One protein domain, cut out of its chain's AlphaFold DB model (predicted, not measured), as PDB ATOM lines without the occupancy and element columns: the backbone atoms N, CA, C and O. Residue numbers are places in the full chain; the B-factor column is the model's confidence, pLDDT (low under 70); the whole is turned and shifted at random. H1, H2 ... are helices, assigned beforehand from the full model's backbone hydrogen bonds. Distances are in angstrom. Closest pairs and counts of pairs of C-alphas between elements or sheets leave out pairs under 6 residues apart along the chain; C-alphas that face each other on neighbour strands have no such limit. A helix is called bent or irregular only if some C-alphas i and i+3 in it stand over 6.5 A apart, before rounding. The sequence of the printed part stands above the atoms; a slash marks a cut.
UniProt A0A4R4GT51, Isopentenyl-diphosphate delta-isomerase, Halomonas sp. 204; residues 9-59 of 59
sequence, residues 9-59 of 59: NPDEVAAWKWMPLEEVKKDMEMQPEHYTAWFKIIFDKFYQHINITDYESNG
ATOM      1  N   ASN A   9     135.104  99.784 133.824       89.75
ATOM      2  CA  ASN A   9     134.026 100.757 133.693       89.75
ATOM      3  C   ASN A   9     132.709  99.992 133.468       89.75
ATOM      4  O   ASN A   9     132.592  99.369 132.412       89.75
ATOM      5  N   PRO A  10     131.732 100.035 134.391       87.75
ATOM      6  CA  PRO A  10     130.466  99.311 134.252       87.75
ATOM      7  C   PRO A  10     129.625  99.700 133.030       87.75
ATOM      8  O   PRO A  10     128.824  98.884 132.581       87.75
ATOM      9  N   ASP A  11     129.826 100.901 132.475       91.94
ATOM     10  CA  ASP A  11     129.141 101.337 131.247       91.94
ATOM     11  C   ASP A  11     129.631 100.572 130.003       91.94
ATOM     12  O   ASP A  11     128.915 100.462 129.012       91.94
ATOM     13  N   GLU A  12     130.851 100.027 130.059       88.00
ATOM     14  CA  GLU A  12     131.532  99.352 128.944       88.00
ATOM     15  C   GLU A  12     131.709  97.847 129.199       88.00
ATOM     16  O   GLU A  12     131.658  97.027 128.282       88.00
ATOM     17  N   VAL A  13     131.945  97.459 130.454       86.81
ATOM     18  CA  VAL A  13     132.273  96.090 130.857       86.81
ATOM     19  C   VAL A  13     131.505  95.743 132.122       86.81
ATOM     20  O   VAL A  13     131.737  96.320 133.180       86.81
ATOM     21  N   ALA A  14     130.632  94.743 132.026       87.06
ATOM     22  CA  ALA A  14     129.791  94.324 133.144       87.06
ATOM     23  C   ALA A  14     130.558  93.539 134.226       87.06
ATOM     24  O   ALA A  14     130.292  93.707 135.413       87.06
ATOM     25  N   ALA A  15     131.493  92.665 133.835       87.00
ATOM     26  CA  ALA A  15     132.259  91.824 134.755       87.00
ATOM     27  C   ALA A  15     133.525  91.259 134.096       87.00
ATOM     28  O   ALA A  15     133.655  91.242 132.871       87.00
ATOM     29  N   TRP A  16     134.436  90.739 134.916       87.88
ATOM     30  CA  TRP A  16     135.590  89.957 134.482       87.88
ATOM     31  C   TRP A  16     135.832  88.806 135.471       87.88
ATOM     32  O   TRP A  16     135.450  88.890 136.638       87.88
ATOM     33  N   LYS A  17     136.446  87.716 135.001       85.56
ATOM     34  CA  LYS A  17     136.879  86.585 135.835       85.56
ATOM     35  C   LYS A  17     138.213  86.049 135.317       85.56
ATOM     36  O   LYS A  17     138.419  86.010 134.107       85.56
ATOM     37  N   TRP A  18     139.102  85.628 136.216       86.88
ATOM     38  CA  TRP A  18     140.266  84.816 135.849       86.88
ATOM     39  C   TRP A  18     139.831  83.353 135.724       86.88
ATOM     40  O   TRP A  18     139.126  82.853 136.596       86.88
ATOM     41  N   MET A  19     140.235  82.672 134.651       88.38
ATOM     42  CA  MET A  19     139.884  81.271 134.412       88.38
ATOM     43  C   MET A  19     141.007  80.559 133.635       88.38
ATOM     44  O   MET A  19     141.528  81.146 132.684       88.38
ATOM     45  N   PRO A  20     141.388  79.321 134.006       88.25
ATOM     46  CA  PRO A  20     142.299  78.490 133.219       88.25
ATOM     47  C   PRO A  20     141.769  78.229 131.804       88.25
ATOM     48  O   PRO A  20     140.568  78.053 131.613       88.25
ATOM     49  N   LEU A  21     142.655  78.121 130.811       87.94
ATOM     50  CA  LEU A  21     142.265  77.920 129.404       87.94
ATOM     51  C   LEU A  21     141.411  76.663 129.185       87.94
ATOM     52  O   LEU A  21     140.421  76.708 128.458       87.94
ATOM     53  N   GLU A  22     141.756  75.564 129.854       88.56
ATOM     54  CA  GLU A  22     140.987  74.314 129.801       88.56
ATOM     55  C   GLU A  22     139.566  74.475 130.356       88.56
ATOM     56  O   GLU A  22     138.622  73.861 129.858       88.56
ATOM     57  N   GLU A  23     139.394  75.320 131.373       91.12
ATOM     58  CA  GLU A  23     138.076  75.637 131.920       91.12
ATOM     59  C   GLU A  23     137.297  76.566 130.991       91.12
ATOM     60  O   GLU A  23     136.115  76.320 130.774       91.12
ATOM     61  N   VAL A  24     137.951  77.556 130.367       91.75
ATOM     62  CA  VAL A  24     137.315  78.418 129.354       91.75
ATOM     63  C   VAL A  24     136.776  77.576 128.199       91.75
ATOM     64  O   VAL A  24     135.642  77.781 127.776       91.75
ATOM     65  N   LYS A  25     137.544  76.590 127.724       91.12
ATOM     66  CA  LYS A  25     137.100  75.688 126.654       91.12
ATOM     67  C   LYS A  25     135.855  74.893 127.052       91.12
ATOM     68  O   LYS A  25     134.884  74.858 126.301       91.12
ATOM     69  N   LYS A  26     135.861  74.297 128.246       93.62
ATOM     70  CA  LYS A  26     134.704  73.560 128.777       93.62
ATOM     71  C   LYS A  26     133.484  74.466 128.973       93.62
ATOM     72  O   LYS A  26     132.372  74.061 128.650       93.62
ATOM     73  N   ASP A  27     133.681  75.684 129.475       95.00
ATOM     74  CA  ASP A  27     132.606  76.664 129.690       95.00
ATOM     75  C   ASP A  27     132.012  77.131 128.352       95.00
ATOM     76  O   ASP A  27     130.799  77.255 128.225       95.00
ATOM     77  N   MET A  28     132.837  77.286 127.311       93.44
ATOM     78  CA  MET A  28     132.374  77.586 125.950       93.44
ATOM     79  C   MET A  28     131.523  76.468 125.332       93.44
ATOM     80  O   MET A  28     130.641  76.763 124.524       93.44
ATOM     81  N   GLU A  29     131.791  75.207 125.677       93.19
ATOM     82  CA  GLU A  29     131.005  74.048 125.232       93.19
ATOM     83  C   GLU A  29     129.688  73.917 126.015       93.19
ATOM     84  O   GLU A  29     128.659  73.581 125.429       93.19
ATOM     85  N   MET A  30     129.705  74.208 127.320       96.62
ATOM     86  CA  MET A  30     128.529  74.111 128.196       96.62
ATOM     87  C   MET A  30     127.584  75.315 128.097       96.62
ATOM     88  O   MET A  30     126.372  75.135 128.186       96.62
ATOM     89  N   GLN A  31     128.127  76.523 127.934       95.38
ATOM     90  CA  GLN A  31     127.400  77.800 127.924       95.38
ATOM     91  C   GLN A  31     127.816  78.655 126.712       95.38
ATOM     92  O   GLN A  31     128.374  79.751 126.858       95.38
ATOM     93  N   PRO A  32     127.594  78.170 125.478       93.88
ATOM     94  CA  PRO A  32     128.039  78.848 124.263       93.88
ATOM     95  C   PRO A  32     127.460  80.261 124.092       93.88
ATOM     96  O   PRO A  32     128.051  81.064 123.369       93.88
ATOM     97  N   GLU A  33     126.323  80.580 124.700       95.44
ATOM     98  CA  GLU A  33     125.654  81.884 124.658       95.44
ATOM     99  C   GLU A  33     126.412  82.992 125.398       95.44
ATOM    100  O   GLU A  33     126.269  84.163 125.050       95.44
ATOM    101  N   HIS A  34     127.270  82.642 126.360       93.50
ATOM    102  CA  HIS A  34     128.114  83.607 127.072       93.50
ATOM    103  C   HIS A  34     129.282  84.121 126.224       93.50
ATOM    104  O   HIS A  34     129.956  85.081 126.601       93.50
ATOM    105  N   TYR A  35     129.513  83.511 125.059       93.88
ATOM    106  CA  TYR A  35     130.650  83.803 124.204       93.88
ATOM    107  C   TYR A  35     130.200  84.247 122.822       93.88
ATOM    108  O   TYR A  35     129.449  83.563 122.119       93.88
ATOM    109  N   THR A  36     130.741  85.375 122.379       95.31
ATOM    110  CA  THR A  36     130.513  85.853 121.018       95.31
ATOM    111  C   THR A  36     131.152  84.900 120.005       95.31
ATOM    112  O   THR A  36     132.161  84.244 120.276       95.31
ATOM    113  N   ALA A  37     130.590  84.836 118.796       93.88
ATOM    114  CA  ALA A  37     131.155  84.028 117.713       93.88
ATOM    115  C   ALA A  37     132.616  84.408 117.410       93.88
ATOM    116  O   ALA A  37     133.452  83.536 117.190       93.88
ATOM    117  N   TRP A  38     132.939  85.704 117.476       94.44
ATOM    118  CA  TRP A  38     134.302  86.204 117.310       94.44
ATOM    119  C   TRP A  38     135.267  85.630 118.345       94.44
ATOM    120  O   TRP A  38     136.352  85.186 117.972       94.44
ATOM    121  N   PHE A  39     134.868  85.577 119.619       93.94
ATOM    122  CA  PHE A  39     135.708  84.988 120.661       93.94
ATOM    123  C   PHE A  39     135.960  83.500 120.406       93.94
ATOM    124  O   PHE A  39     137.101  83.063 120.489       93.94
ATOM    125  N   LYS A  40     134.933  82.739 120.002       91.69
ATOM    126  CA  LYS A  40     135.070  81.308 119.671       91.69
ATOM    127  C   LYS A  40     136.078  81.061 118.547       91.69
ATOM    128  O   LYS A  40     136.924  80.182 118.672       91.69
ATOM    129  N   ILE A  41     136.022  81.866 117.483       91.25
ATOM    130  CA  ILE A  41     136.934  81.755 116.331       91.25
ATOM    131  C   ILE A  41     138.377  82.063 116.739       91.25
ATOM    132  O   ILE A  41     139.301  81.371 116.315       91.25
ATOM    133  N   ILE A  42     138.587  83.116 117.533       90.81
ATOM    134  CA  ILE A  42     139.925  83.483 118.009       90.81
ATOM    135  C   ILE A  42     140.449  82.398 118.949       90.81
ATOM    136  O   ILE A  42     141.568  81.926 118.768       90.81
ATOM    137  N   PHE A  43     139.635  81.966 119.911       91.06
ATOM    138  CA  PHE A  43     140.020  80.948 120.878       91.06
ATOM    139  C   PHE A  43     140.474  79.664 120.177       91.06
ATOM    140  O   PHE A  43     141.578  79.208 120.438       91.06
ATOM    141  N   ASP A  44     139.706  79.144 119.216       87.38
ATOM    142  CA  ASP A  44     140.063  77.929 118.469       87.38
ATOM    143  C   ASP A  44     141.399  78.059 117.710       87.38
ATOM    144  O   ASP A  44     142.265  77.187 117.794       87.38
ATOM    145  N   LYS A  45     141.636  79.202 117.047       86.75
ATOM    146  CA  LYS A  45     142.887  79.457 116.310       86.75
ATOM    147  C   LYS A  45     144.125  79.512 117.207       86.75
ATOM    148  O   LYS A  45     145.216  79.122 116.784       86.75
ATOM    149  N   PHE A  46     143.981  80.032 118.424       84.56
ATOM    150  CA  PHE A  46     145.111  80.283 119.319       84.56
ATOM    151  C   PHE A  46     145.250  79.269 120.450       84.56
ATOM    152  O   PHE A  46     146.326  79.189 121.029       84.56
ATOM    153  N   TYR A  47     144.237  78.454 120.734       81.44
ATOM    154  CA  TYR A  47     144.256  77.489 121.835       81.44
ATOM    155  C   TYR A  47     145.487  76.568 121.792       81.44
ATOM    156  O   TYR A  47     146.155  76.370 122.802       81.44
ATOM    157  N   GLN A  48     145.870  76.092 120.602       73.69
ATOM    158  CA  GLN A  48     147.088  75.290 120.433       73.69
ATOM    159  C   GLN A  48     148.379  76.108 120.599       73.69
ATOM    160  O   GLN A  48     149.339  75.612 121.170       73.69
ATOM    161  N   HIS A  49     148.406  77.364 120.148       73.38
ATOM    162  CA  HIS A  49     149.589  78.228 120.233       73.38
ATOM    163  C   HIS A  49     149.862  78.711 121.662       73.38
ATOM    164  O   HIS A  49     151.017  78.862 122.046       73.38
ATOM    165  N   ILE A  50     148.807  78.933 122.450       69.38
ATOM    166  CA  ILE A  50     148.909  79.376 123.844       69.38
ATOM    167  C   ILE A  50     149.328  78.208 124.747       69.38
ATOM    168  O   ILE A  50     150.132  78.397 125.652       69.38
ATOM    169  N   ASN A  51     148.853  76.990 124.466       60.28
ATOM    170  CA  ASN A  51     149.260  75.810 125.229       60.28
ATOM    171  C   ASN A  51     150.741  75.440 125.004       60.28
ATOM    172  O   ASN A  51     151.345  74.843 125.884       60.28
ATOM    173  N   ILE A  52     151.364  75.805 123.875       56.19
ATOM    174  CA  ILE A  52     152.759  75.425 123.574       56.19
ATOM    175  C   ILE A  52     153.788  76.223 124.397       56.19
ATOM    176  O   ILE A  52     154.855  75.695 124.713       56.19
ATOM    177  N   THR A  53     153.477  77.446 124.836       52.22
ATOM    178  CA  THR A  53     154.454  78.285 125.557       52.22
ATOM    179  C   THR A  53     154.739  77.853 126.999       52.22
ATOM    180  O   THR A  53     155.763  78.258 127.544       52.22
ATOM    181  N   ASP A  54     153.912  76.991 127.601       53.22
ATOM    182  CA  ASP A  54     154.164  76.467 128.954       53.22
ATOM    183  C   ASP A  54     155.131  75.263 128.970       53.22
ATOM    184  O   ASP A  54     155.691  74.934 130.018       53.22
ATOM    185  N   TYR A  55     155.383  74.622 127.820       50.16
ATOM    186  CA  TYR A  55     156.301  73.477 127.726       50.16
ATOM    187  C   TYR A  55     157.736  73.874 127.349       50.16
ATOM    188  O   TYR A  55     158.667  73.145 127.679       50.16
ATOM    189  N   GLU A  56     157.944  75.032 126.711       47.28
ATOM    190  CA  GLU A  56     159.284  75.494 126.299       47.28
ATOM    191  C   GLU A  56     160.013  76.337 127.361       47.28
ATOM    192  O   GLU A  56     161.168  76.705 127.171       47.28
ATOM    193  N   SER A  57     159.393  76.606 128.517       46.94
ATOM    194  CA  SER A  57     160.068  77.278 129.643       46.94
ATOM    195  C   SER A  57     160.834  76.321 130.578       46.94
ATOM    196  O   SER A  57     161.430  76.788 131.549       46.94
ATOM    197  N   ASN A  58     160.833  75.010 130.311       44.34
ATOM    198  CA  ASN A  58     161.568  73.997 131.085       44.34
ATOM    199  C   ASN A  58     162.440  73.092 130.186       44.34
ATOM    200  O   ASN A  58     162.424  71.868 130.342       44.34
ATOM    201  N   GLY A  59     163.179  73.689 129.247       38.19
ATOM    202  CA  GLY A  59     164.218  73.029 128.444       38.19
ATOM    203  C   GLY A  59     165.588  73.648 128.668       38.19
ATOM    204  O   GLY A  59     165.667  74.895 128.608       38.19
TER     205      GLY A  59
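This is residues 9 to 59 of the 59 residues of the protein "Isopentenyl-diphosphate delta-isomerase" of Halomonas sp. 204 (UniProt A0A4R4GT51). Two helices, the longer, kinked H2 and the shorter H1, run loosely side by side in opposite directions, joined at one end by a short link, and from this small body two arms stick out, residues 9 to 18 and residues 52 to 59. The body without these arms spans 25 by 18 by 12 A, while the whole spans 45 by 24 by 17 A and is elongated. The printed part has 51 residues, with two named helices in the order H1, H2 and no named strand; the class is all helix. The whole is loose, with a radius of gyration of the C-alphas of 13.6 A.

H2, residues 37 to 52, is the longest helix and has a kink of 43 degrees near residue 46. It is irregular: C-alphas 45 and 48 are 7.2 A apart, and its line is a rough one. H1, residues 21 to 30, is close to H2 but not clearly touching it, with 2 pairs of C-alphas within 8 A. Their closest C-alphas, those of Met 28 and Lys 40, are 7.8 A apart. The two helices run opposite ways at a shallow tilt of 33 degrees, only just short of steep. In H1 every O i to N i+4 pair is within hydrogen-bond range; in H2, 10 of 12 are.

H2 is 24.0 A long, from C-alpha 37 at (131.155, 84.028, 117.713) to C-alpha 52 at (152.759, 75.425, 123.574). H1 is 14.3 A long and begins with C-alpha 21 at (142.265, 77.920, 129.404).

The C-alphas farthest apart, those of Asp 11 and Gly 59, are 45.2 A apart. The printed part has no cut, and the link from H1 to H2, 6 residues, is short. Residues 9 to 20 have no named element. Mean pLDDT of the printed part is 82.3; residues 50 to 59 are under 70.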